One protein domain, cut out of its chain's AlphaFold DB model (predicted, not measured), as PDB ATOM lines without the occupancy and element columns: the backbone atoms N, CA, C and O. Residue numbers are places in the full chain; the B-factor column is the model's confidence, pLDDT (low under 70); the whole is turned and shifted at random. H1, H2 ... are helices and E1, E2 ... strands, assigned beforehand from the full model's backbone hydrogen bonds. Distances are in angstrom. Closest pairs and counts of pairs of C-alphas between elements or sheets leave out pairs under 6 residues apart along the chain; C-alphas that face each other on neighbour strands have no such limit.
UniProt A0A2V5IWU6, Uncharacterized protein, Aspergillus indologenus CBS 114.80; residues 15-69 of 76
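Overview. This is residues 15 to 69 of the 76 residues of an uncharacterized protein of Aspergillus indologenus CBS 114.80 (UniProt A0A2V5IWU6). With little regular structure, this elongated model has a small three-stranded sheet at one end and, at the other, loops with one short helix, H1. The printed part has 55 residues, 18 of them in E1, E2, E3 and H1, in that order; the class is mixed. The sheet, E1 - E2 - E3, is antiparallel. The whole is loose, radius of gyration of the C-alphas 14.2 A, spanning 40 by 23 by 20 A.

Arrangement. Start at E1, residues 15 to 18, a hairpin with E2, residues 24 to 28, at 174 degrees; N 17 and O 25 are within hydrogen-bond range, 2.9 A. E2 makes a hairpin with E3, residues 31 to 35, at 155 degrees; look for N 33 and O 26, 2.8 A. This is a meander, each strand the antiparallel neighbour of the one before. H1, residues 50 to 53, is not on the sheet; it is too short for O i to N i+4 pairs, and its one O i to N i+3 pair is within range. Residues 45 to 46 pair with 67 to 68, parallel.

Along the chain. Find C-alpha 15 at (8.531, 63.405, 34.792), where E1 begins, 10.0 A long. E2 measures 12.9 A and E3 13.2 A. H1, 5.0 A, ends at C-alpha 53, (8.983, 26.447, 33.701).

Size, cuts and confidence. The C-alphas farthest apart, Asp 29 and Gly 64, are 40.7 A apart. The printed part has no cut; the E3 to H1 link is long. Residues 39 to 69 are under 70 in pLDDT.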
ATOM      1  N   SER A  15       7.919  63.644  36.100       95.50
ATOM      2  CA  SER A  15       8.531  63.405  34.792       95.50
ATOM      3  C   SER A  15       8.754  61.916  34.562       95.50
ATOM      4  O   SER A  15       9.063  61.167  35.490       95.50
ATOM      5  N   VAL A  16       8.571  61.480  33.315       94.81
ATOM      6  CA  VAL A  16       8.738  60.081  32.910       94.81
ATOM      7  C   VAL A  16       9.708  60.017  31.740       94.81
ATOM      8  O   VAL A  16       9.516  60.682  30.723       94.81
ATOM      9  N   THR A  17      10.756  59.213  31.878       95.31
ATOM     10  CA  THR A  17      11.714  58.909  30.811       95.31
ATOM     11  C   THR A  17      11.585  57.439  30.439       95.31
ATOM     12  O   THR A  17      11.974  56.572  31.217       95.31
ATOM     13  N   HIS A  18      11.044  57.165  29.253       92.69
ATOM     14  CA  HIS A  18      10.958  55.809  28.712       92.69
ATOM     15  C   HIS A  18      12.322  55.387  28.162       92.69
ATOM     16  O   HIS A  18      12.932  56.133  27.396       92.69
ATOM     17  N   ILE A  19      12.790  54.202  28.556       89.50
ATOM     18  CA  ILE A  19      14.047  53.615  28.073       89.50
ATOM     19  C   ILE A  19      13.729  52.478  27.103       89.50
ATOM     20  O   ILE A  19      14.232  52.456  25.982       89.50
ATOM     21  N   THR A  20      12.865  51.554  27.523       81.81
ATOM     22  CA  THR A  20      12.369  50.436  26.710       81.81
ATOM     23  C   THR A  20      10.859  50.284  26.911       81.81
ATOM     24  O   THR A  20      10.225  51.128  27.540       81.81
ATOM     25  N   THR A  21      10.270  49.213  26.372       84.50
ATOM     26  CA  THR A  21       8.830  48.946  26.463       84.50
ATOM     27  C   THR A  21       8.310  48.915  27.903       84.50
ATOM     28  O   THR A  21       7.273  49.511  28.164       84.50
ATOM     29  N   ALA A  22       9.017  48.255  28.829       83.19
ATOM     30  CA  ALA A  22       8.612  48.160  30.240       83.19
ATOM     31  C   ALA A  22       9.509  48.984  31.187       83.19
ATOM     32  O   ALA A  22       9.108  49.316  32.302       83.19
ATOM     33  N   THR A  23      10.714  49.365  30.748       87.44
ATOM     34  CA  THR A  23      11.659  50.102  31.592       87.44
ATOM     35  C   THR A  23      11.501  51.612  31.429       87.44
ATOM     36  O   THR A  23      11.741  52.165  30.350       87.44
ATOM     37  N   ALA A  24      11.191  52.301  32.526       93.12
ATOM     38  CA  ALA A  24      11.142  53.755  32.598       93.12
ATOM     39  C   ALA A  24      11.723  54.284  33.917       93.12
ATOM     40  O   ALA A  24      11.720  53.609  34.948       93.12
ATOM     41  N   ILE A  25      12.205  55.528  33.883       94.56
ATOM     42  CA  ILE A  25      12.536  56.301  35.082       94.56
ATOM     43  C   ILE A  25      11.386  57.269  35.346       94.56
ATOM     44  O   ILE A  25      11.092  58.126  34.512       94.56
ATOM     45  N   ILE A  26      10.767  57.158  36.517       95.12
ATOM     46  CA  ILE A  26       9.718  58.066  36.986       95.12
ATOM     47  C   ILE A  26      10.329  58.959  38.059       95.12
ATOM     48  O   ILE A  26      10.839  58.467  39.061       95.12
ATOM     49  N   THR A  27      10.285  60.273  37.865       95.94
ATOM     50  CA  THR A  27      10.737  61.243  38.864       95.94
ATOM     51  C   THR A  27       9.535  61.962  39.451       95.94
ATOM     52  O   THR A  27       8.777  62.581  38.708       95.94
ATOM     53  N   ILE A  28       9.368  61.893  40.771       94.19
ATOM     54  CA  ILE A  28       8.305  62.573  41.520       94.19
ATOM     55  C   ILE A  28       8.972  63.424  42.590       94.19
ATOM     56  O   ILE A  28       9.657  62.886  43.458       94.19
ATOM     57  N   ASP A  29       8.799  64.742  42.523       92.25
ATOM     58  CA  ASP A  29       9.345  65.686  43.513       92.25
ATOM     59  C   ASP A  29      10.852  65.474  43.803       92.25
ATOM     60  O   ASP A  29      11.324  65.627  44.928       92.25
ATOM     61  N   GLY A  30      11.620  65.093  42.774       91.12
ATOM     62  CA  GLY A  30      13.061  64.821  42.862       91.12
ATOM     63  C   GLY A  30      13.445  63.395  43.289       91.12
ATOM     64  O   GLY A  30      14.621  63.040  43.203       91.12
ATOM     65  N   VAL A  31      12.490  62.550  43.684       92.56
ATOM     66  CA  VAL A  31      12.710  61.117  43.943       92.56
ATOM     67  C   VAL A  31      12.594  60.342  42.637       92.56
ATOM     68  O   VAL A  31      11.634  60.533  41.895       92.56
ATOM     69  N   ARG A  32      13.558  59.458  42.354       94.44
ATOM     70  CA  ARG A  32      13.599  58.653  41.124       94.44
ATOM     71  C   ARG A  32      13.234  57.198  41.403       94.44
ATOM     72  O   ARG A  32      13.874  56.555  42.230       94.44
ATOM     73  N   PHE A  33      12.269  56.688  40.654       93.50
ATOM     74  CA  PHE A  33      11.840  55.296  40.626       93.50
ATOM     75  C   PHE A  33      12.244  54.678  39.288       93.50
ATOM     76  O   PHE A  33      12.141  55.332  38.251       93.50
ATOM     77  N   LEU A  34      12.696  53.427  39.316       91.62
ATOM     78  CA  LEU A  34      13.018  52.640  38.129       91.62
ATOM     79  C   LEU A  34      11.992  51.512  38.010       91.62
ATOM     80  O   LEU A  34      11.836  50.741  38.956       91.62
ATOM     81  N   THR A  35      11.291  51.434  36.881       87.44
ATOM     82  CA  THR A  35      10.305  50.376  36.607       87.44
ATOM     83  C   THR A  35      10.934  49.262  35.785       87.44
ATOM     84  O   THR A  35      11.759  49.549  34.920       87.44
ATOM     85  N   ASP A  36      10.556  48.015  36.080       78.62
ATOM     86  CA  ASP A  36      10.904  46.792  35.337       78.62
ATOM     87  C   ASP A  36      12.299  46.821  34.698       78.62
ATOM     88  O   ASP A  36      12.437  46.825  33.466       78.62
ATOM     89  N   PRO A  37      13.362  46.920  35.520       74.00
ATOM     90  CA  PRO A  37      14.710  46.952  34.998       74.00
ATOM     91  C   PRO A  37      15.065  45.610  34.364       74.00
ATOM     92  O   PRO A  37      14.954  44.546  34.974       74.00
ATOM     93  N   VAL A  38      15.542  45.679  33.127       71.62
ATOM     94  CA  VAL A  38      16.156  44.550  32.438       71.62
ATOM     95  C   VAL A  38      17.650  44.563  32.749       71.62
ATOM     96  O   VAL A  38      18.362  45.477  32.332       71.62
ATOM     97  N   PHE A  39      18.131  43.553  33.471       69.75
ATOM     98  CA  PHE A  39      19.542  43.412  33.846       69.75
ATOM     99  C   PHE A  39      20.223  42.306  33.053       69.75
ATOM    100  O   PHE A  39      20.696  41.332  33.630       69.75
ATOM    101  N   CYS A  40      20.255  42.417  31.728       67.19
ATOM    102  CA  CYS A  40      20.933  41.392  30.960       67.19
ATOM    103  C   CYS A  40      21.677  41.899  29.727       67.19
ATOM    104  O   CYS A  40      21.442  43.033  29.290       67.19
ATOM    105  N   PRO A  41      22.635  41.105  29.213       69.31
ATOM    106  CA  PRO A  41      23.443  41.502  28.075       69.31
ATOM    107  C   PRO A  41      22.592  41.858  26.853       69.31
ATOM    108  O   PRO A  41      21.500  41.334  26.628       69.31
ATOM    109  N   ALA A  42      23.118  42.753  26.020       68.38
ATOM    110  CA  ALA A  42      22.482  43.055  24.748       68.38
ATOM    111  C   ALA A  42      22.417  41.791  23.870       68.38
ATOM    112  O   ALA A  42      23.405  41.071  23.740       68.38
ATOM    113  N   GLY A  43      21.262  41.552  23.242       66.75
ATOM    114  CA  GLY A  43      21.053  40.411  22.343       66.75
ATOM    115  C   GLY A  43      20.596  39.122  23.025       66.75
ATOM    116  O   GLY A  43      20.450  38.110  22.346       66.75
ATOM    117  N   SER A  44      20.350  39.138  24.332       66.75
ATOM    118  CA  SER A  44      19.771  37.985  25.007       66.75
ATOM    119  C   SER A  44      18.330  37.712  24.578       66.75
ATOM    120  O   SER A  44      17.543  38.631  24.331       66.75
ATOM    121  N   GLU A  45      17.986  36.429  24.519       64.81
ATOM    122  CA  GLU A  45      16.673  35.963  24.095       64.81
ATOM    123  C   GLU A  45      15.775  35.736  25.319       64.81
ATOM    124  O   GLU A  45      16.220  35.238  26.359       64.81
ATOM    125  N   TYR A  46      14.509  36.137  25.201       63.16
ATOM    126  CA  TYR A  46      13.514  35.974  26.255       63.16
ATOM    127  C   TYR A  46      12.613  34.806  25.898       63.16
ATOM    128  O   TYR A  46      11.921  34.836  24.879       63.16
ATOM    129  N   ASP A  47      12.584  33.800  26.763       62.19
ATOM    130  CA  ASP A  47      11.550  32.780  26.693       62.19
ATOM    131  C   ASP A  47      10.274  33.347  27.335       62.19
ATOM    132  O   ASP A  47      10.164  33.482  28.558       62.19
ATOM    133  N   TYR A  48       9.316  33.736  26.488       60.00
ATOM    134  CA  TYR A  48       8.032  34.304  26.908       60.00
ATOM    135  C   TYR A  48       7.181  33.324  27.739       60.00
ATOM    136  O   TYR A  48       6.302  33.779  28.479       60.00
ATOM    137  N   ASP A  49       7.490  32.024  27.700       57.88
ATOM    138  CA  ASP A  49       6.811  30.956  28.442       57.88
ATOM    139  C   ASP A  49       7.617  30.452  29.655       57.88
ATOM    140  O   ASP A  49       7.194  29.526  30.356       57.88
ATOM    141  N   ALA A  50       8.738  31.104  29.990       54.69
ATOM    142  CA  ALA A  50       9.600  30.715  31.110       54.69
ATOM    143  C   ALA A  50       8.889  30.711  32.475       54.69
ATOM    144  O   ALA A  50       9.322  30.013  33.389       54.69
ATOM    145  N   TRP A  51       7.783  31.447  32.629       50.53
ATOM    146  CA  TRP A  51       6.977  31.466  33.854       50.53
ATOM    147  C   TRP A  51       6.295  30.118  34.140       50.53
ATOM    148  O   TRP A  51       6.097  29.769  35.301       50.53
ATOM    149  N   ALA A  52       5.991  29.324  33.106       53.91
ATOM    150  CA  ALA A  52       5.440  27.975  33.247       53.91
ATOM    151  C   ALA A  52       6.519  26.917  33.562       53.91
ATOM    152  O   ALA A  52       6.199  25.759  33.840       53.91
ATOM    153  N   LYS A  53       7.801  27.303  33.500       50.28
ATOM    154  CA  LYS A  53       8.983  26.447  33.701       50.28
ATOM    155  C   LYS A  53       9.953  27.012  34.740       50.28
ATOM    156  O   LYS A  53      11.096  26.560  34.825       50.28
ATOM    157  N   ALA A  54       9.516  28.000  35.516       53.41
ATOM    158  CA  ALA A  54      10.360  28.632  36.508       53.41
ATOM    159  C   ALA A  54      10.583  27.667  37.679       53.41
ATOM    160  O   ALA A  54       9.742  27.538  38.567       53.41
ATOM    161  N   ASP A  55      11.734  26.995  37.680       53.88
ATOM    162  CA  ASP A  55      12.342  26.563  38.931       53.88
ATOM    163  C   ASP A  55      12.671  27.828  39.736       53.88
ATOM    164  O   ASP A  55      13.451  28.684  39.305       53.88
ATOM    165  N   TRP A  56      11.980  27.991  40.859       51.50
ATOM    166  CA  TRP A  56      11.981  29.179  41.716       51.50
ATOM    167  C   TRP A  56      13.301  29.359  42.479       51.50
ATOM    168  O   TRP A  56      13.482  30.371  43.154       51.50
ATOM    169  N   ALA A  57      14.232  28.410  42.349       49.16
ATOM    170  CA  ALA A  57      15.600  28.528  42.838       49.16
ATOM    171  C   ALA A  57      16.516  29.388  41.935       49.16
ATOM    172  O   ALA A  57      17.571  29.810  42.394       49.16
ATOM    173  N   ALA A  58      16.128  29.686  40.685       49.81
ATOM    174  CA  ALA A  58      16.971  30.364  39.687       49.81
ATOM    175  C   ALA A  58      16.509  31.804  39.374       49.81
ATOM    176  O   ALA A  58      16.260  32.158  38.221       49.81
ATOM    177  N   PHE A  59      16.348  32.638  40.408       47.66
ATOM    178  CA  PHE A  59      16.101  34.086  40.259       47.66
ATOM    179  C   PHE A  59      17.362  34.895  39.925       47.66
ATOM    180  O   PHE A  59      17.309  36.118  39.803       47.66
ATOM    181  N   GLU A  60      18.492  34.218  39.779       46.91
ATOM    182  CA  GLU A  60      19.765  34.833  39.455       46.91
ATOM    183  C   GLU A  60      19.930  34.875  37.932       46.91
ATOM    184  O   GLU A  60      19.514  33.950  37.227       46.91
ATOM    185  N   CYS A  61      20.494  35.968  37.412       50.75
ATOM    186  CA  CYS A  61      21.037  35.970  36.057       50.75
ATOM    187  C   CYS A  61      22.181  34.957  36.062       50.75
ATOM    188  O   CYS A  61      23.299  35.299  36.421       50.75
ATOM    189  N   ASP A  62      21.862  33.694  35.793       45.12
ATOM    190  CA  ASP A  62      22.830  32.611  35.838       45.12
ATOM    191  C   ASP A  62      23.854  32.883  34.732       45.12
ATOM    192  O   ASP A  62      23.515  32.886  33.542       45.12
ATOM    193  N   ASP A  63      25.090  33.182  35.134       41.91
ATOM    194  CA  ASP A  63      26.235  33.581  34.304       41.91
ATOM    195  C   ASP A  63      26.733  32.440  33.376       41.91
ATOM    196  O   ASP A  63      27.928  32.262  33.135       41.91
ATOM    197  N   GLY A  64      25.816  31.636  32.831       47.53
ATOM    198  CA  GLY A  64      26.104  30.471  31.999       47.53
ATOM    199  C   GLY A  64      25.043  30.104  30.957       47.53
ATOM    200  O   GLY A  64      25.253  29.138  30.224       47.53
ATOM    201  N   GLY A  65      23.935  30.844  30.828       46.72
ATOM    202  CA  GLY A  65      22.884  30.539  29.850       46.72
ATOM    203  C   GLY A  65      22.291  31.790  29.208       46.72
ATOM    204  O   GLY A  65      21.885  32.718  29.892       46.72
ATOM    205  N   SER A  66      22.201  31.809  27.881       49.50
ATOM    206  CA  SER A  66      21.732  32.904  27.010       49.50
ATOM    207  C   SER A  66      20.252  33.321  27.166       49.50
ATOM    208  O   SER A  66      19.684  33.929  26.259       49.50
ATOM    209  N   HIS A  67      19.620  33.025  28.301       49.75
ATOM    210  CA  HIS A  67      18.193  33.225  28.528       49.75
ATOM    211  C   HIS A  67      17.952  34.295  29.592       49.75
ATOM    212  O   HIS A  67      18.141  34.055  30.784       49.75
ATOM    213  N   CYS A  68      17.480  35.469  29.171       48.97
ATOM    214  CA  CYS A  68      16.991  36.471  30.114       48.97
ATOM    215  C   CYS A  68      15.572  36.135  30.531       48.97
ATOM    216  O   CYS A  68      14.679  35.993  29.694       48.97
ATOM    217  N   ARG A  69      15.332  36.084  31.838       53.22
ATOM    218  CA  ARG A  69      13.972  36.068  32.370       53.22
ATOM    219  C   ARG A  69      13.572  37.499  32.696       53.22
ATOM    220  O   ARG A  69      14.189  38.155  33.528       53.22
TER     221      ARG A  69